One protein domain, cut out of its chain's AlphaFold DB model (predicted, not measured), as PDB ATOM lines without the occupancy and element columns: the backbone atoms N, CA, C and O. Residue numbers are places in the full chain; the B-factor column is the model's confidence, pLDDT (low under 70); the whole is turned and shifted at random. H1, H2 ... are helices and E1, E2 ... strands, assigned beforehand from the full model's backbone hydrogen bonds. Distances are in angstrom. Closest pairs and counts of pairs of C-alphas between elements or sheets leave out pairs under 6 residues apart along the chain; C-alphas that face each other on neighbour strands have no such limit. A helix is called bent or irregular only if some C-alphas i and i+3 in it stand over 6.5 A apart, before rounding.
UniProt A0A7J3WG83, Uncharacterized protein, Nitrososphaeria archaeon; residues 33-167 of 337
ATOM      1  N   ALA A  33      27.042 -31.065  43.262       91.19
ATOM      2  CA  ALA A  33      26.924 -32.515  43.131       91.19
ATOM      3  C   ALA A  33      27.617 -33.052  41.863       91.19
ATOM      4  O   ALA A  33      28.294 -34.079  41.920       91.19
ATOM      5  N   GLU A  34      27.490 -32.357  40.728       91.81
ATOM      6  CA  GLU A  34      28.181 -32.732  39.487       91.81
ATOM      7  C   GLU A  34      29.699 -32.580  39.627       91.81
ATOM      8  O   GLU A  34      30.447 -33.468  39.216       91.81
ATOM      9  N   ILE A  35      30.151 -31.485  40.250       91.62
ATOM     10  CA  ILE A  35      31.573 -31.242  40.523       91.62
ATOM     11  C   ILE A  35      32.121 -32.338  41.445       91.62
ATOM     12  O   ILE A  35      33.109 -32.987  41.106       91.62
ATOM     13  N   ALA A  36      31.455 -32.609  42.571       90.12
ATOM     14  CA  ALA A  36      31.863 -33.646  43.517       90.12
ATOM     15  C   ALA A  36      31.917 -35.037  42.864       90.12
ATOM     16  O   ALA A  36      32.863 -35.791  43.090       90.12
ATOM     17  N   SER A  37      30.950 -35.361  42.000       89.88
ATOM     18  CA  SER A  37      30.940 -36.611  41.233       89.88
ATOM     19  C   SER A  37      32.176 -36.742  40.339       89.88
ATOM     20  O   SER A  37      32.849 -37.776  40.363       89.88
ATOM     21  N   LYS A  38      32.547 -35.680  39.611       90.12
ATOM     22  CA  LYS A  38      33.753 -35.665  38.766       90.12
ATOM     23  C   LYS A  38      35.041 -35.784  39.584       90.12
ATOM     24  O   LYS A  38      35.926 -36.549  39.202       90.12
ATOM     25  N   LEU A  39      35.123 -35.088  40.717       88.94
ATOM     26  CA  LEU A  39      36.309 -35.058  41.579       88.94
ATOM     27  C   LEU A  39      36.476 -36.308  42.454       88.94
ATOM     28  O   LEU A  39      37.591 -36.622  42.857       88.94
ATOM     29  N   SER A  40      35.413 -37.079  42.700       83.69
ATOM     30  CA  SER A  40      35.471 -38.319  43.498       83.69
ATOM     31  C   SER A  40      36.478 -39.362  42.977       83.69
ATOM     32  O   SER A  40      36.941 -40.230  43.721       83.69
ATOM     33  N   LYS A  41      36.868 -39.250  41.701       76.12
ATOM     34  CA  LYS A  41      37.865 -40.099  41.035       76.12
ATOM     35  C   LYS A  41      39.318 -39.817  41.470       76.12
ATOM     36  O   LYS A  41      40.210 -40.570  41.080       76.12
ATOM     37  N   LEU A  42      39.555 -38.781  42.282       76.31
ATOM     38  CA  LEU A  42      40.870 -38.361  42.799       76.31
ATOM     39  C   LEU A  42      41.292 -39.045  44.113       76.31
ATOM     40  O   LEU A  42      42.224 -38.607  44.780       76.31
ATOM     41  N   SER A  43      40.610 -40.118  44.514       66.56
ATOM     42  CA  SER A  43      40.732 -40.724  45.850       66.56
ATOM     43  C   SER A  43      42.093 -41.357  46.198       66.56
ATOM     44  O   SER A  43      42.271 -41.818  47.323       66.56
ATOM     45  N   SER A  44      43.060 -41.366  45.275       72.19
ATOM     46  CA  SER A  44      44.389 -41.978  45.438       72.19
ATOM     47  C   SER A  44      45.563 -41.054  45.098       72.19
ATOM     48  O   SER A  44      46.699 -41.520  45.015       72.19
ATOM     49  N   THR A  45      45.317 -39.763  44.863       79.12
ATOM     50  CA  THR A  45      46.344 -38.830  44.384       79.12
ATOM     51  C   THR A  45      47.389 -38.544  45.466       79.12
ATOM     52  O   THR A  45      47.071 -37.934  46.481       79.12
ATOM     53  N   ALA A  46      48.647 -38.931  45.231       83.25
ATOM     54  CA  ALA A  46      49.771 -38.604  46.122       83.25
ATOM     55  C   ALA A  46      50.413 -37.244  45.789       83.25
ATOM     56  O   ALA A  46      50.900 -36.544  46.678       83.25
ATOM     57  N   LEU A  47      50.393 -36.871  44.505       91.38
ATOM     58  CA  LEU A  47      50.972 -35.642  43.975       91.38
ATOM     59  C   LEU A  47      49.957 -34.929  43.082       91.38
ATOM     60  O   LEU A  47      49.448 -35.515  42.122       91.38
ATOM     61  N   LEU A  48      49.690 -33.660  43.380       94.12
ATOM     62  CA  LEU A  48      48.796 -32.804  42.607       94.12
ATOM     63  C   LEU A  48      49.590 -31.646  41.999       94.12
ATOM     64  O   LEU A  48      50.243 -30.897  42.717       94.12
ATOM     65  N   ILE A  49      49.516 -31.481  40.683       95.88
ATOM     66  CA  ILE A  49      50.136 -30.366  39.964       95.88
ATOM     67  C   ILE A  49      49.028 -29.520  39.344       95.88
ATOM     68  O   ILE A  49      48.175 -30.044  38.629       95.88
ATOM     69  N   ILE A  50      49.037 -28.219  39.624       97.06
ATOM     70  CA  ILE A  50      48.020 -27.266  39.178       97.06
ATOM     71  C   ILE A  50      48.656 -26.253  38.224       97.06
ATOM     72  O   ILE A  50      49.522 -25.474  38.624       97.06
ATOM     73  N   ASP A  51      48.186 -26.228  36.977       96.88
ATOM     74  CA  ASP A  51      48.317 -25.063  36.101       96.88
ATOM     75  C   ASP A  51      47.293 -24.008  36.538       96.88
ATOM     76  O   ASP A  51      46.074 -24.178  36.415       96.88
ATOM     77  N   TYR A  52      47.802 -22.945  37.145       96.81
ATOM     78  CA  TYR A  52      47.031 -21.897  37.775       96.81
ATOM     79  C   TYR A  52      46.716 -20.762  36.807       96.81
ATOM     80  O   TYR A  52      47.604 -20.062  36.308       96.81
ATOM     81  N   LEU A  53      45.418 -20.528  36.641       95.81
ATOM     82  CA  LEU A  53      44.852 -19.318  36.072       95.81
ATOM     83  C   LEU A  53      43.834 -18.772  37.089       95.81
ATOM     84  O   LEU A  53      42.913 -19.503  37.452       95.81
ATOM     85  N   PRO A  54      43.962 -17.515  37.551       94.81
ATOM     86  CA  PRO A  54      43.052 -16.944  38.534       94.81
ATOM     87  C   PRO A  54      41.607 -16.954  38.025       94.81
ATOM     88  O   PRO A  54      41.392 -16.872  36.817       94.81
ATOM     89  N   PRO A  55      40.606 -17.000  38.915       95.56
ATOM     90  CA  PRO A  55      40.747 -16.863  40.365       95.56
ATOM     91  C   PRO A  55      40.933 -18.202  41.096       95.56
ATOM     92  O   PRO A  55      40.398 -19.234  40.686       95.56
ATOM     93  N   ALA A  56      41.562 -18.157  42.273       95.94
ATOM     94  CA  ALA A  56      41.766 -19.322  43.138       95.94
ATOM     95  C   ALA A  56      40.471 -20.049  43.519       95.94
ATOM     96  O   ALA A  56      40.461 -21.272  43.652       95.94
ATOM     97  N   LYS A  57      39.351 -19.322  43.600       96.12
ATOM     98  CA  LYS A  57      38.022 -19.878  43.883       96.12
ATOM     99  C   LYS A  57      37.625 -21.026  42.941       96.12
ATOM    100  O   LYS A  57      36.942 -21.949  43.375       96.12
ATOM    101  N   ALA A  58      38.079 -21.019  41.684       95.88
ATOM    102  CA  ALA A  58      37.804 -22.108  40.742       95.88
ATOM    103  C   ALA A  58      38.372 -23.467  41.197       95.88
ATOM    104  O   ALA A  58      37.885 -24.514  40.776       95.88
ATOM    105  N   TYR A  59      39.383 -23.456  42.068       96.50
ATOM    106  CA  TYR A  59      40.081 -24.640  42.559       96.50
ATOM    107  C   TYR A  59      39.606 -25.074  43.955       96.50
ATOM    108  O   TYR A  59      39.987 -26.145  44.421       96.50
ATOM    109  N   GLU A  60      38.744 -24.302  44.624       95.56
ATOM    110  CA  GLU A  60      38.236 -24.614  45.969       95.56
ATOM    111  C   GLU A  60      37.561 -25.999  46.063       95.56
ATOM    112  O   GLU A  60      37.893 -26.751  46.990       95.56
ATOM    113  N   PRO A  61      36.693 -26.422  45.114       94.12
ATOM    114  CA  PRO A  61      36.086 -27.753  45.179       94.12
ATOM    115  C   PRO A  61      37.117 -28.880  45.057       94.12
ATOM    116  O   PRO A  61      37.013 -29.897  45.742       94.12
ATOM    117  N   LEU A  62      38.138 -28.682  44.216       93.44
ATOM    118  CA  LEU A  62      39.255 -29.611  44.055       93.44
ATOM    119  C   LEU A  62      40.039 -29.739  45.362       93.44
ATOM    120  O   LEU A  62      40.198 -30.851  45.861       93.44
ATOM    121  N   LEU A  63      40.485 -28.618  45.930       93.81
ATOM    122  CA  LEU A  63      41.265 -28.593  47.169       93.81
ATOM    123  C   LEU A  63      40.496 -29.246  48.325       93.81
ATOM    124  O   LEU A  63      41.048 -30.071  49.050       93.81
ATOM    125  N   SER A  64      39.197 -28.963  48.426       91.62
ATOM    126  CA  SER A  64      38.309 -29.585  49.413       91.62
ATOM    127  C   SER A  64      38.201 -31.103  49.226       91.62
ATOM    128  O   SER A  64      38.197 -31.846  50.205       91.62
ATOM    129  N   SER A  65      38.151 -31.581  47.977       89.19
ATOM    130  CA  SER A  65      38.028 -33.014  47.671       89.19
ATOM    131  C   SER A  65      39.276 -33.832  48.018       89.19
ATOM    132  O   SER A  65      39.153 -35.012  48.344       89.19
ATOM    133  N   VAL A  66      40.460 -33.212  47.990       89.19
ATOM    134  CA  VAL A  66      41.740 -33.880  48.288       89.19
ATOM    135  C   VAL A  66      42.250 -33.606  49.706       89.19
ATOM    136  O   VAL A  66      43.254 -34.184  50.119       89.19
ATOM    137  N   ALA A  67      41.552 -32.771  50.483       88.12
ATOM    138  CA  ALA A  67      41.969 -32.363  51.825       88.12
ATOM    139  C   ALA A  67      42.186 -33.544  52.788       88.12
ATOM    140  O   ALA A  67      43.094 -33.508  53.613       88.12
ATOM    141  N   SER A  68      41.387 -34.610  52.673       83.12
ATOM    142  CA  SER A  68      41.516 -35.814  53.508       83.12
ATOM    143  C   SER A  68      42.718 -36.692  53.147       83.12
ATOM    144  O   SER A  68      43.175 -37.465  53.987       83.12
ATOM    145  N   ILE A  69      43.215 -36.582  51.914       83.88
ATOM    146  CA  ILE A  69      44.359 -37.344  51.391       83.88
ATOM    147  C   ILE A  69      45.659 -36.565  51.624       83.88
ATOM    148  O   ILE A  69      46.717 -37.168  51.766       83.88
ATOM    149  N   SER A  70      45.560 -35.234  51.725       82.19
ATOM    150  CA  SER A  70      46.675 -34.316  51.953       82.19
ATOM    151  C   SER A  70      47.840 -34.538  50.976       82.19
ATOM    152  O   SER A  70      48.971 -34.761  51.419       82.19
ATOM    153  N   PRO A  71      47.587 -34.504  49.649       83.69
ATOM    154  CA  PRO A  71      48.652 -34.646  48.668       83.69
ATOM    155  C   PRO A  71      49.657 -33.506  48.807       83.69
ATOM    156  O   PRO A  71      49.303 -32.405  49.240       83.69
ATOM    157  N   LYS A  72      50.884 -33.734  48.336       91.62
ATOM    158  CA  LYS A  72      51.771 -32.609  48.060       91.62
ATOM    159  C   LYS A  72      51.267 -31.884  46.812       91.62
ATOM    160  O   LYS A  72      50.987 -32.533  45.799       91.62
ATOM    161  N   ILE A  73      51.119 -30.563  46.884       94.88
ATOM    162  CA  ILE A  73      50.561 -29.752  45.799       94.88
ATOM    163  C   ILE A  73      51.642 -28.832  45.239       94.88
ATOM    164  O   ILE A  73      52.260 -28.069  45.978       94.88
ATOM    165  N   TYR A  74      51.826 -28.861  43.922       96.12
ATOM    166  CA  TYR A  74      52.693 -27.928  43.214       96.12
ATOM    167  C   TYR A  74      51.904 -27.072  42.233       96.12
ATOM    168  O   TYR A  74      50.983 -27.552  41.570       96.12
ATOM    169  N   VAL A  75      52.279 -25.802  42.120       96.38
ATOM    170  CA  VAL A  75      51.543 -24.806  41.338       96.38
ATOM    171  C   VAL A  75      52.466 -24.134  40.331       96.38
ATOM    172  O   VAL A  75      53.583 -23.739  40.652       96.38
ATOM    173  N   THR A  76      51.991 -23.978  39.099       95.75
ATOM    174  CA  THR A  76      52.641 -23.183  38.051       95.75
ATOM    175  C   THR A  76      51.664 -22.140  37.534       95.75
ATOM    176  O   THR A  76      50.492 -22.444  37.368       95.75
ATOM    177  N   SER A  77      52.127 -20.925  37.238       93.69
ATOM    178  CA  SER A  77      51.337 -19.916  36.514       93.69
ATOM    179  C   SER A  77      52.091 -19.426  35.275       93.69
ATOM    180  O   SER A  77      52.235 -18.233  35.016       93.69
ATOM    181  N   TRP A  78      52.590 -20.376  34.479       92.50
ATOM    182  CA  TRP A  78      53.405 -20.120  33.280       92.50
ATOM    183  C   TRP A  78      52.780 -19.106  32.300       92.50
ATOM    184  O   TRP A  78      53.488 -18.419  31.566       92.50
ATOM    185  N   ARG A  79      51.444 -18.999  32.293       90.00
ATOM    186  CA  ARG A  79      50.662 -18.076  31.454       90.00
ATOM    187  C   ARG A  79      50.772 -16.623  31.871       90.00
ATOM    188  O   ARG A  79      50.576 -15.751  31.030       90.00
ATOM    189  N   LEU A  80      50.989 -16.373  33.156       88.94
ATOM    190  CA  LEU A  80      51.023 -15.031  33.726       88.94
ATOM    191  C   LEU A  80      52.453 -14.608  34.084       88.94
ATOM    192  O   LEU A  80      52.732 -13.416  34.156       88.94
ATOM    193  N   GLY A  81      53.364 -15.573  34.215       82.88
ATOM    194  CA  GLY A  81      54.770 -15.364  34.546       82.88
ATOM    195  C   GLY A  81      55.151 -16.106  35.824       82.88
ATOM    196  O   GLY A  81      54.298 -16.428  36.649       82.88
ATOM    197  N   GLU A  82      56.442 -16.392  35.987       74.81
ATOM    198  CA  GLU A  82      56.952 -17.125  37.154       74.81
ATOM    199  C   GLU A  82      56.766 -16.345  38.458       74.81
ATOM    200  O   GLU A  82      56.418 -16.941  39.475       74.81
ATOM    201  N   ASP A  83      56.876 -15.015  38.408       79.50
ATOM    202  CA  ASP A  83      56.715 -14.141  39.578       79.50
ATOM    203  C   ASP A  83      55.312 -14.241  40.212       79.50
ATOM    204  O   ASP A  83      55.146 -13.967  41.396       79.50
ATOM    205  N   ILE A  84      54.304 -14.679  39.447       85.25
ATOM    206  CA  ILE A  84      52.914 -14.829  39.912       85.25
ATOM    207  C   ILE A  84      52.685 -16.189  40.590       85.25
ATOM    208  O   ILE A  84      51.670 -16.387  41.257       85.25
ATOM    209  N   ALA A  85      53.616 -17.139  40.471       85.81
ATOM    210  CA  ALA A  85      53.468 -18.450  41.101       85.81
ATOM    211  C   ALA A  85      53.387 -18.350  42.636       85.81
ATOM    212  O   ALA A  85      52.593 -19.064  43.242       85.81
ATOM    213  N   GLU A  86      54.144 -17.445  43.260       89.31
ATOM    214  CA  GLU A  86      54.085 -17.221  44.713       89.31
ATOM    215  C   GLU A  86      52.742 -16.620  45.150       89.31
ATOM    216  O   GLU A  86      52.136 -17.089  46.118       89.31
ATOM    217  N   ASP A  87      52.225 -15.647  44.396       92.56
ATOM    218  CA  ASP A  87      50.900 -15.066  44.639       92.56
ATOM    219  C   ASP A  87      49.806 -16.136  44.504       92.56
ATOM    220  O   ASP A  87      48.947 -16.271  45.377       92.56
ATOM    221  N   ALA A  88      49.885 -16.976  43.465       93.19
ATOM    222  CA  ALA A  88      48.976 -18.101  43.252       93.19
ATOM    223  C   ALA A  88      48.997 -19.101  44.418       93.19
ATOM    224  O   ALA A  88      47.947 -19.551  44.880       93.19
ATOM    225  N   VAL A  89      50.188 -19.437  44.923       94.38
ATOM    226  CA  VAL A  89      50.355 -20.292  46.106       94.38
ATOM    227  C   VAL A  89      49.700 -19.645  47.328       94.38
ATOM    228  O   VAL A  89      48.986 -20.326  48.065       94.38
ATOM    229  N   GLY A  90      49.898 -18.340  47.536       94.06
ATOM    230  CA  GLY A  90      49.259 -17.582  48.612       94.06
ATOM    231  C   GLY A  90      47.730 -17.622  48.541       94.06
ATOM    232  O   GLY A  90      47.074 -17.942  49.537       94.06
ATOM    233  N   GLU A  91      47.161 -17.366  47.362       94.69
ATOM    234  CA  GLU A  91      45.713 -17.399  47.137       94.69
ATOM    235  C   GLU A  91      45.124 -18.800  47.368       94.69
ATOM    236  O   GLU A  91      44.106 -18.940  48.050       94.69
ATOM    237  N   LEU A  92      45.777 -19.851  46.861       95.62
ATOM    238  CA  LEU A  92      45.317 -21.232  47.034       95.62
ATOM    239  C   LEU A  92      45.440 -21.702  48.490       95.62
ATOM    240  O   LEU A  92      44.514 -22.336  48.993       95.62
ATOM    241  N   ARG A  93      46.521 -21.356  49.207       94.50
ATOM    242  CA  ARG A  93      46.663 -21.651  50.650       94.50
ATOM    243  C   ARG A  93      45.544 -21.014  51.474       94.50
ATOM    244  O   ARG A  93      45.043 -21.646  52.400       94.50
ATOM    245  N   GLY A  94      45.105 -19.809  51.099       92.88
ATOM    246  CA  GLY A  94      43.962 -19.138  51.723       92.88
ATOM    247  C   GLY A  94      42.654 -19.939  51.655       92.88
ATOM    248  O   GLY A  94      41.814 -19.799  52.540       92.88
ATOM    249  N   LEU A  95      42.501 -20.807  50.648       91.75
ATOM    250  CA  LEU A  95      41.351 -21.703  50.477       91.75
ATOM    251  C   LEU A  95      41.594 -23.100  51.068       91.75
ATOM    252  O   LEU A  95      40.672 -23.745  51.556       91.75
ATOM    253  N   ALA A  96      42.836 -23.580  50.999       84.12
ATOM    254  CA  ALA A  96      43.213 -24.968  51.250       84.12
ATOM    255  C   ALA A  96      43.518 -25.297  52.726       84.12
ATOM    256  O   ALA A  96      43.703 -26.466  53.075       84.12
ATOM    257  N   GLY A  97      43.606 -24.286  53.598       82.56
ATOM    258  CA  GLY A  97      43.910 -24.465  55.019       82.56
ATOM    259  C   GLY A  97      45.310 -25.045  55.247       82.56
ATOM    260  O   GLY A  97      46.303 -24.345  55.082       82.56
ATOM    261  N   ASN A  98      45.387 -26.320  55.645       85.94
ATOM    262  CA  ASN A  98      46.633 -26.990  56.051       85.94
ATOM    263  C   ASN A  98      47.359 -27.732  54.911       85.94
ATOM    264  O   ASN A  98      48.350 -28.411  55.179       85.94
ATOM    265  N   LEU A  99      46.863 -27.672  53.673       90.62
ATOM    266  CA  LEU A  99      47.501 -28.361  52.548       90.62
ATOM    267  C   LEU A  99      48.877 -27.758  52.222       90.62
ATOM    268  O   LEU A  99      49.043 -26.538  52.146       90.62
ATOM    269  N   GLU A 100      49.860 -28.629  51.986       92.94
ATOM    270  CA  GLU A 100      51.206 -28.239  51.565       92.94
ATOM    271  C   GLU A 100      51.194 -27.889  50.071       92.94
ATOM    272  O   GLU A 100      51.135 -28.766  49.207       92.94
ATOM    273  N   ILE A 101      51.211 -26.588  49.782       95.50
ATOM    274  CA  ILE A 101      51.209 -26.037  48.424       95.50
ATOM    275  C   ILE A 101      52.524 -25.296  48.193       95.50
ATOM    276  O   ILE A 101      52.855 -24.416  48.987       95.50
ATOM    277  N   GLU A 102      53.242 -25.601  47.114       95.62
ATOM    278  CA  GLU A 102      54.518 -24.974  46.745       95.62
ATOM    279  C   GLU A 102      54.556 -24.583  45.253       95.62
ATOM    280  O   GLU A 102      53.829 -25.159  44.440       95.62
ATOM    281  N   PRO A 103      55.406 -23.627  44.843       95.75
ATOM    282  CA  PRO A 103      55.708 -23.410  43.431       95.75
ATOM    283  C   PRO A 103      56.311 -24.664  42.785       95.75
ATOM    284  O   PRO A 103      57.142 -25.344  43.388       95.75
ATOM    285  N   LEU A 104      55.961 -24.945  41.528       94.62
ATOM    286  CA  LEU A 104      56.463 -26.111  40.786       94.62
ATOM    287  C   LEU A 104      57.994 -26.118  40.635       94.62
ATOM    288  O   LEU A 104      58.596 -27.190  40.599       94.62
ATOM    289  N   GLY A 105      58.641 -24.950  40.625       91.94
ATOM    290  CA  GLY A 105      60.104 -24.835  40.643       91.94
ATOM    291  C   GLY A 105      60.776 -25.488  41.862       91.94
ATOM    292  O   GLY A 105      61.931 -25.893  41.773       91.94
ATOM    293  N   ASN A 106      60.050 -25.682  42.970       92.50
ATOM    294  CA  ASN A 106      60.572 -26.308  44.193       92.50
ATOM    295  C   ASN A 106      60.474 -27.844  44.188       92.50
ATOM    296  O   ASN A 106      60.854 -28.502  45.157       92.50
ATOM    297  N   LEU A 107      59.962 -28.450  43.115       90.50
ATOM    298  CA  LEU A 107      59.879 -29.903  42.994       90.50
ATOM    299  C   LEU A 107      61.282 -30.513  42.845       90.50
ATOM    300  O   LEU A 107      61.902 -30.407  41.802       90.50
ATOM    301  N   HIS A 108      61.800 -31.194  43.866       80.44
ATOM    302  CA  HIS A 108      63.174 -31.711  43.797       80.44
ATOM    303  C   HIS A 108      63.316 -33.060  43.076       80.44
ATOM    304  O   HIS A 108      64.310 -33.271  42.385       80.44
ATOM    305  N   GLN A 109      62.372 -33.992  43.252       74.38
ATOM    306  CA  GLN A 109      62.416 -35.332  42.646       74.38
ATOM    307  C   GLN A 109      61.000 -35.882  42.442       74.38
ATOM    308  O   GLN A 109      60.188 -35.826  43.365       74.38
ATOM    309  N   LEU A 110      60.722 -36.453  41.264       72.44
ATOM    310  CA  LEU A 110      59.487 -37.212  41.011       72.44
ATOM    311  C   LEU A 110      59.591 -38.670  41.466       72.44
ATOM    312  O   LEU A 110      58.576 -39.245  41.828       72.44
ATOM    313  N   ASP A 111      60.797 -39.242  41.532       60.78
ATOM    314  CA  ASP A 111      61.021 -40.657  41.882       60.78
ATOM    315  C   ASP A 111      60.582 -41.012  43.313       60.78
ATOM    316  O   ASP A 111      60.256 -42.163  43.606       60.78
ATOM    317  N   ALA A 112      60.521 -40.017  44.205       60.78
ATOM    318  CA  ALA A 112      59.921 -40.162  45.533       60.78
ATOM    319  C   ALA A 112      58.408 -40.458  45.467       60.78
ATOM    320  O   ALA A 112      57.829 -40.982  46.420       60.78
ATOM    321  N   TYR A 113      57.778 -40.153  44.335       66.50
ATOM    322  CA  TYR A 113      56.383 -40.410  44.025       66.50
ATOM    323  C   TYR A 113      56.336 -41.563  43.021       66.50
ATOM    324  O   TYR A 113      56.136 -41.374  41.826       66.50
ATOM    325  N   SER A 114      56.496 -42.796  43.510       56.94
ATOM    326  CA  SER A 114      56.349 -44.036  42.727       56.94
ATOM    327  C   SER A 114      54.895 -44.303  42.286       56.94
ATOM    328  O   SER A 114      54.445 -45.449  42.247       56.94
ATOM    329  N   GLY A 115      54.116 -43.247  42.067       64.69
ATOM    330  CA  GLY A 115      52.668 -43.262  42.059       64.69
ATOM    331  C   GLY A 115      52.060 -42.328  41.025       64.69
ATOM    332  O   GLY A 115      52.705 -41.786  40.133       64.69
ATOM    333  N   GLU A 116      50.752 -42.205  41.144       83.25
ATOM    334  CA  GLU A 116      49.892 -41.453  40.251       83.25
ATOM    335  C   GLU A 116      50.013 -39.943  40.492       83.25
ATOM    336  O   GLU A 116      49.847 -39.467  41.620       83.25
ATOM    337  N   VAL A 117      50.269 -39.189  39.422       90.69
ATOM    338  CA  VAL A 117      50.280 -37.725  39.425       90.69
ATOM    339  C   VAL A 117      48.947 -37.243  38.886       90.69
ATOM    340  O   VAL A 117      48.550 -37.618  37.785       90.69
ATOM    341  N   THR A 118      48.249 -36.394  39.633       93.38
ATOM    342  CA  THR A 118      47.093 -35.676  39.093       93.38
ATOM    343  C   THR A 118      47.544 -34.328  38.561       93.38
ATOM    344  O   THR A 118      48.116 -33.531  39.299       93.38
ATOM    345  N   PHE A 119      47.267 -34.068  37.289       95.31
ATOM    346  CA  PHE A 119      47.541 -32.797  36.640       95.31
ATOM    347  C   PHE A 119      46.227 -32.075  36.337       95.31
ATOM    348  O   PHE A 119      45.390 -32.571  35.582       95.31
ATOM    349  N   VAL A 120      46.047 -30.904  36.941       96.50
ATOM    350  CA  VAL A 120      44.865 -30.055  36.785       96.50
ATOM    351  C   VAL A 120      45.240 -28.843  35.953       96.50
ATOM    352  O   VAL A 120      46.185 -28.135  36.298       96.50
ATOM    353  N   TYR A 121      44.484 -28.566  34.892       96.56
ATOM    354  CA  TYR A 121      44.751 -27.419  34.030       96.56
ATOM    355  C   TYR A 121      43.475 -26.795  33.446       96.56
ATOM    356  O   TYR A 121      42.477 -27.492  33.240       96.56
ATOM    357  N   PRO A 122      43.468 -25.482  33.148       96.00
ATOM    358  CA  PRO A 122      42.352 -24.851  32.457       96.00
ATOM    359  C   PRO A 122      42.255 -25.346  31.010       96.00
ATOM    360  O   PRO A 122      43.266 -25.509  30.335       96.00
ATOM    361  N   SER A 123      41.043 -25.486  30.481       93.88
ATOM    362  CA  SER A 123      40.777 -25.939  29.100       93.88
ATOM    363  C   SER A 123      41.504 -25.141  28.018       93.88
ATOM    364  O   SER A 123      41.871 -25.676  26.970       93.88
ATOM    365  N   THR A 124      41.807 -23.870  28.282       95.38
ATOM    366  CA  THR A 124      42.604 -23.047  27.372       95.38
ATOM    367  C   THR A 124      44.067 -23.513  27.256       95.38
ATOM    368  O   THR A 124      44.691 -23.204  26.249       95.38
ATOM    369  N   THR A 125      44.613 -24.305  28.193       95.56
ATOM    370  CA  THR A 125      46.018 -24.786  28.170       95.56
ATOM    371  C   THR A 125      46.218 -25.694  26.977       95.56
ATOM    372  O   THR A 125      47.147 -25.505  26.197       95.56
ATOM    373  N   ARG A 126      45.287 -26.635  26.788       92.69
ATOM    374  CA  ARG A 126      45.300 -27.560  25.658       92.69
ATOM    375  C   ARG A 126      45.264 -26.812  24.327       92.69
ATOM    376  O   ARG A 126      46.038 -27.128  23.437       92.69
ATOM    377  N   VAL A 127      44.430 -25.778  24.208       93.38
ATOM    378  CA  VAL A 127      44.341 -24.968  22.978       93.38
ATOM    379  C   VAL A 127      45.633 -24.185  22.726       93.38
ATOM    380  O   VAL A 127      46.122 -24.151  21.597       93.38
ATOM    381  N   LEU A 128      46.224 -23.592  23.769       95.38
ATOM    382  CA  LEU A 128      47.479 -22.835  23.672       95.38
ATOM    383  C   LEU A 128      48.682 -23.710  23.298       95.38
ATOM    384  O   LEU A 128      49.585 -23.234  22.611       95.38
ATOM    385  N   LEU A 129      48.681 -24.978  23.711       94.38
ATOM    386  CA  LEU A 129      49.779 -25.922  23.482       94.38
ATOM    387  C   LEU A 129      49.502 -26.940  22.365       94.38
ATOM    388  O   LEU A 129      50.351 -27.781  22.084       94.38
ATOM    389  N   GLU A 130      48.354 -26.845  21.695       90.81
ATOM    390  CA  GLU A 130      47.988 -27.704  20.566       90.81
ATOM    391  C   GLU A 130      49.082 -27.755  19.486       90.81
ATOM    392  O   GLU A 130      49.600 -26.728  19.032       90.81
ATOM    393  N   GLY A 131      49.448 -28.974  19.088       88.62
ATOM    394  CA  GLY A 131      50.532 -29.277  18.165       88.62
ATOM    395  C   GLY A 131      51.926 -29.256  18.799       88.62
ATOM    396  O   GLY A 131      52.885 -29.598  18.109       88.62
ATOM    397  N   PHE A 132      52.077 -28.837  20.054       89.62
ATOM    398  CA  PHE A 132      53.349 -28.850  20.792       89.62
ATOM    399  C   PHE A 132      53.351 -29.932  21.860       89.62
ATOM    400  O   PHE A 132      54.302 -30.702  21.956       89.62
ATOM    401  N   ALA A 133      52.274 -29.981  22.637       90.81
ATOM    402  CA  ALA A 133      52.039 -30.953  23.684       90.81
ATOM    403  C   ALA A 133      50.585 -31.428  23.579       90.81
ATOM    404  O   ALA A 133      49.667 -30.786  24.089       90.81
ATOM    405  N   ASP A 134      50.386 -32.535  22.863       87.69
ATOM    406  CA  ASP A 134      49.055 -33.002  22.449       87.69
ATOM    407  C   ASP A 134      48.380 -33.911  23.484       87.69
ATOM    408  O   ASP A 134      47.180 -34.183  23.393       87.69
ATOM    409  N   SER A 135      49.123 -34.360  24.498       91.12
ATOM    410  CA  SER A 135      48.583 -35.101  25.634       91.12
ATOM    411  C   SER A 135      48.826 -34.374  26.963       91.12
ATOM    412  O   SER A 135      49.808 -33.642  27.103       91.12
ATOM    413  N   PRO A 136      47.995 -34.610  27.997       92.44
ATOM    414  CA  PRO A 136      48.246 -34.077  29.338       92.44
ATOM    415  C   PRO A 136      49.623 -34.446  29.900       92.44
ATOM    416  O   PRO A 136      50.226 -33.654  30.623       92.44
ATOM    417  N   ARG A 137      50.149 -35.626  29.538       92.50
ATOM    418  CA  ARG A 137      51.509 -36.049  29.895       92.50
ATOM    419  C   ARG A 137      52.564 -35.177  29.216       92.50
ATOM    420  O   ARG A 137      53.514 -34.779  29.883       92.50
ATOM    421  N   ASP A 138      52.399 -34.866  27.932       92.31
ATOM    422  CA  ASP A 138      53.332 -33.991  27.210       92.31
ATOM    423  C   ASP A 138      53.310 -32.577  27.789       92.31
ATOM    424  O   ASP A 138      54.367 -31.976  27.978       92.31
ATOM    425  N   ILE A 139      52.119 -32.071  28.137       94.31
ATOM    426  CA  ILE A 139      51.958 -30.752  28.764       94.31
ATOM    427  C   ILE A 139      52.690 -30.731  30.105       94.31
ATOM    428  O   ILE A 139      53.470 -29.817  30.369       94.31
ATOM    429  N   LEU A 140      52.485 -31.756  30.938       94.06
ATOM    430  CA  LEU A 140      53.182 -31.880  32.213       94.06
ATOM    431  C   LEU A 140      54.704 -31.979  32.023       94.06
ATOM    432  O   LEU A 140      55.451 -31.288  32.710       94.06
ATOM    433  N   GLY A 141      55.173 -32.798  31.080       92.94
ATOM    434  CA  GLY A 141      56.596 -32.935  30.772       92.94
ATOM    435  C   GLY A 141      57.229 -31.620  30.318       92.94
ATOM    436  O   GLY A 141      58.321 -31.274  30.767       92.94
ATOM    437  N   TRP A 142      56.529 -30.859  29.478       93.94
ATOM    438  CA  TRP A 142      56.948 -29.520  29.068       93.94
ATOM    439  C   TRP A 142      57.008 -28.552  30.257       93.94
ATOM    440  O   TRP A 142      58.026 -27.886  30.443       93.94
ATOM    441  N   LEU A 143      55.975 -28.521  31.109       94.00
ATOM    442  CA  LEU A 143      55.949 -27.676  32.309       94.00
ATOM    443  C   LEU A 143      57.113 -27.986  33.252       94.00
ATOM    444  O   LEU A 143      57.775 -27.072  33.732       94.00
ATOM    445  N   LEU A 144      57.393 -29.263  33.496       92.62
ATOM    446  CA  LEU A 144      58.507 -29.673  34.347       92.62
ATOM    447  C   LEU A 144      59.845 -29.183  33.786       92.62
ATOM    448  O   LEU A 144      60.625 -28.572  34.514       92.62
ATOM    449  N   ARG A 145      60.088 -29.362  32.483       91.38
ATOM    450  CA  ARG A 145      61.306 -28.865  31.818       91.38
ATOM    451  C   ARG A 145      61.431 -27.350  31.880       91.38
ATOM    452  O   ARG A 145      62.540 -26.850  32.081       91.38
ATOM    453  N   PHE A 146      60.318 -26.644  31.688       90.56
ATOM    454  CA  PHE A 146      60.249 -25.192  31.801       90.56
ATOM    455  C   PHE A 146      60.669 -24.734  33.203       90.56
ATOM    456  O   PHE A 146      61.533 -23.874  33.323       90.56
ATOM    457  N   HIS A 147      60.189 -25.414  34.246       91.25
ATOM    458  CA  HIS A 147      60.556 -25.173  35.648       91.25
ATOM    459  C   HIS A 147      61.927 -25.745  36.061       91.25
ATOM    460  O   HIS A 147      62.209 -25.897  37.245       91.25
ATOM    461  N   GLY A 148      62.801 -26.057  35.098       89.62
ATOM    462  CA  GLY A 148      64.179 -26.494  35.348       89.62
ATOM    463  C   GLY A 148      64.361 -27.999  35.557       89.62
ATOM    464  O   GLY A 148      65.495 -28.471  35.637       89.62
ATOM    465  N   HIS A 149      63.285 -28.783  35.544       89.38
ATOM    466  CA  HIS A 149      63.307 -30.220  35.825       89.38
ATOM    467  C   HIS A 149      63.559 -31.061  34.572       89.38
ATOM    468  O   HIS A 149      62.753 -31.907  34.185       89.38
ATOM    469  N   ARG A 150      64.674 -30.796  33.887       85.00
ATOM    470  CA  ARG A 150      64.978 -31.390  32.570       85.00
ATOM    471  C   ARG A 150      65.271 -32.887  32.606       85.00
ATOM    472  O   ARG A 150      65.034 -33.565  31.610       85.00
ATOM    473  N   ASP A 151      65.759 -33.367  33.742       82.50
ATOM    474  CA  ASP A 151      66.163 -34.761  33.933       82.50
ATOM    475  C   ASP A 151      65.009 -35.650  34.421       82.50
ATOM    476  O   ASP A 151      65.173 -36.863  34.535       82.50
ATOM    477  N   LEU A 152      63.834 -35.070  34.701       81.69
ATOM    478  CA  LEU A 152      62.671 -35.825  35.152       81.69
ATOM    479  C   LEU A 152      61.966 -36.493  33.969       81.69
ATOM    480  O   LEU A 152      61.399 -35.833  33.094       81.69
ATOM    481  N   ASP A 153      61.981 -37.825  33.965       80.81
ATOM    482  CA  ASP A 153      61.286 -38.624  32.963       80.81
ATOM    483  C   ASP A 153      59.812 -38.824  33.340       80.81
ATOM    484  O   ASP A 153      59.469 -39.545  34.275       80.81
ATOM    485  N   VAL A 154      58.917 -38.205  32.569       85.12
ATOM    486  CA  VAL A 154      57.465 -38.370  32.732       85.12
ATOM    487  C   VAL A 154      56.906 -39.600  32.015       85.12
ATOM    488  O   VAL A 154      55.721 -39.905  32.163       85.12
ATOM    489  N   SER A 155      57.713 -40.312  31.221       82.88
ATOM    490  CA  SER A 155      57.247 -41.443  30.412       82.88
ATOM    491  C   SER A 155      56.744 -42.612  31.267       82.88
ATOM    492  O   SER A 155      55.766 -43.268  30.900       82.88
ATOM    493  N   GLY A 156      57.358 -42.816  32.437       81.06
ATOM    494  CA  GLY A 156      56.967 -43.820  33.426       81.06
ATOM    495  C   GLY A 156      55.834 -43.391  34.364       81.06
ATOM    496  O   GLY A 156      55.367 -44.214  35.151       81.06
ATOM    497  N   LEU A 157      55.373 -42.135  34.299       83.50
ATOM    498  CA  LEU A 157      54.352 -41.620  35.210       83.50
ATOM    499  C   LEU A 157      52.933 -41.963  34.737       83.50
ATOM    500  O   LEU A 157      52.555 -41.779  33.570       83.50
ATOM    501  N   SER A 158      52.114 -42.401  35.693       88.00
ATOM    502  CA  SER A 158      50.660 -42.455  35.541       88.00
ATOM    503  C   SER A 158      50.104 -41.051  35.779       88.00
ATOM    504  O   SER A 158      50.063 -40.589  36.919       88.00
ATOM    505  N   VAL A 159      49.738 -40.350  34.703       90.44
ATOM    506  CA  VAL A 159      49.249 -38.964  34.754       90.44
ATOM    507  C   VAL A 159      47.732 -38.960  34.611       90.44
ATOM    508  O   VAL A 159      47.229 -39.131  33.507       90.44
ATOM    509  N   LYS A 160      47.007 -38.712  35.705       91.44
ATOM    510  CA  LYS A 160      45.565 -38.446  35.663       91.44
ATOM    511  C   LYS A 160      45.315 -36.974  35.373       91.44
ATOM    512  O   LYS A 160      45.686 -36.107  36.159       91.44
ATOM    513  N   ALA A 161      44.650 -36.690  34.265       92.94
ATOM    514  CA  ALA A 161      44.334 -35.331  33.854       92.94
ATOM    515  C   ALA A 161      42.947 -34.882  34.333       92.94
ATOM    516  O   ALA A 161      41.977 -35.640  34.240       92.94
ATOM    517  N   LEU A 162      42.856 -33.629  34.776       94.06
ATOM    518  CA  LEU A 162      41.602 -32.914  34.989       94.06
ATOM    519  C   LEU A 162      41.636 -31.567  34.264       94.06
ATOM    520  O   LEU A 162      42.346 -30.643  34.661       94.06
ATOM    521  N   GLU A 163      40.825 -31.453  33.219       94.62
ATOM    522  CA  GLU A 163      40.636 -30.215  32.470       94.62
ATOM    523  C   GLU A 163      39.457 -29.432  33.062       94.62
ATOM    524  O   GLU A 163      38.349 -29.959  33.196       94.62
ATOM    525  N   LEU A 164      39.689 -28.165  33.412       94.62
ATOM    526  CA  LEU A 164      38.688 -27.281  34.011       94.62
ATOM    527  C   LEU A 164      38.249 -26.190  33.031       94.62
ATOM    528  O   LEU A 164      39.070 -25.505  32.421       94.62
ATOM    529  N   LEU A 165      36.944 -25.951  32.934       94.06
ATOM    530  CA  LEU A 165      36.395 -24.727  32.349       94.06
ATOM    531  C   LEU A 165      35.687 -23.948  33.452       94.06
ATOM    532  O   LEU A 165      34.808 -24.492  34.117       94.06
ATOM    533  N   PHE A 166      36.051 -22.685  33.643       94.81
ATOM    534  CA  PHE A 166      35.501 -21.833  34.695       94.81
ATOM    535  C   PHE A 166      35.428 -20.371  34.249       94.81
ATOM    536  O   PHE A 166      36.146 -19.953  33.346       94.81
ATOM    537  N   THR A 167      34.541 -19.595  34.870       93.25
ATOM    538  CA  THR A 167      34.412 -18.153  34.605       93.25
ATOM    539  C   THR A 167      35.451 -17.339  35.392       93.25
ATOM    540  O   THR A 167      35.973 -17.837  36.392       93.25
TER     541      THR A 167
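AT A GLANCE: This is residues 33 to 167 of the 337 residues of an uncharacterized protein of Nitrososphaeria archaeon (UniProt A0A7J3WG83). A strongly twisted sheet of five parallel strands forms the core of three layers, with helices on both faces: H1, H2 and H3 on one, H4 and H5 on the other. H3 runs along edge strand E3 and its neighbour E2, while H5 crosses the strands on the opposite face. The printed part has 135 residues, with five named helices and five named strands in the order H1, E1, H2, E2, H3, E3, E4, H4, H5, E5; across the sheet the order is E3, E2, E1, E4, E5, and the class is mixed, helices and strands. The whole is compact, with a radius of gyration of the C-alphas of 13.7 A, and rounded, spanning 36 by 30 by 26 A.

HOW THE PARTS SIT: H1, residues 33 to 42, is on the sheet and touches H2, residues 56 to 66, at a steep tilt of 59 degrees; their closest C-alphas, of Leu 39 and Ser 65, are 6.7 A apart. E1, residues 47 to 51, is parallel to its neighbours E2, residues 72 to 76, and E4, residues 116 to 122; within hydrogen-bond range are N 50 and O 74, 2.8 A, and N 49 and O 118, 2.8 A. H2 lies over E1, along the strands, at a height over the sheet of 8.0 A. H3, residues 84 to 96, is on the same face, over E2 and E3, residues 101 to 103, at a height of 8.4 A. H3 touches H2, with the closest C-alphas, of Ala 56 and Leu 92, 5.6 A apart. E3 is parallel to E2, with N 102 and O 73 at 2.9 A. E4 is parallel to E5, residues 158 to 166, with N 119 and O 160 at 2.8 A. On the opposite face to H2, H4, residues 123 to 129, stands up from the sheet at 50 degrees. H5, residues 136 to 146, is on the same face as H4 and runs across the strands, at 84 degrees to E1 on the local plane. H4 and H5 are close but not clearly touching, the closest C-alphas, of Leu 129 and Ile 139, being 7.5 A apart. Three strand-helix-strand units, two parallel neighbour strands with one or more helices between, have right-handed crossovers: E1, H2, E2; E2, H3, E3; and E4, H4, H5, E5. Every O i to N i+4 pair is within hydrogen-bond range in H5, against 4 of 6 in H1, 4 of 7 in H2, 8 of 9 in H3 and 2 of 3 in H4.

IN THESE COORDINATES: H1 begins at C-alpha 33 (26.924, -32.515, 43.131). H2 is irregular, C-alphas 58 and 61 being 7.4 A apart. H3 measures 18.0 A, E4 19.8 A, and E5 25.6 A, ending at C-alpha 166 (35.501, -21.833, 34.695).

THE WHOLE: The C-alphas farthest apart, of Ala 33 and Asp 151, are 40.4 A apart. The printed part has no cut; the links E3 to E4 and H5 to E5 are long. The mean pLDDT of the printed part is 89.1, and residues 43 and 111 to 115 are under 70.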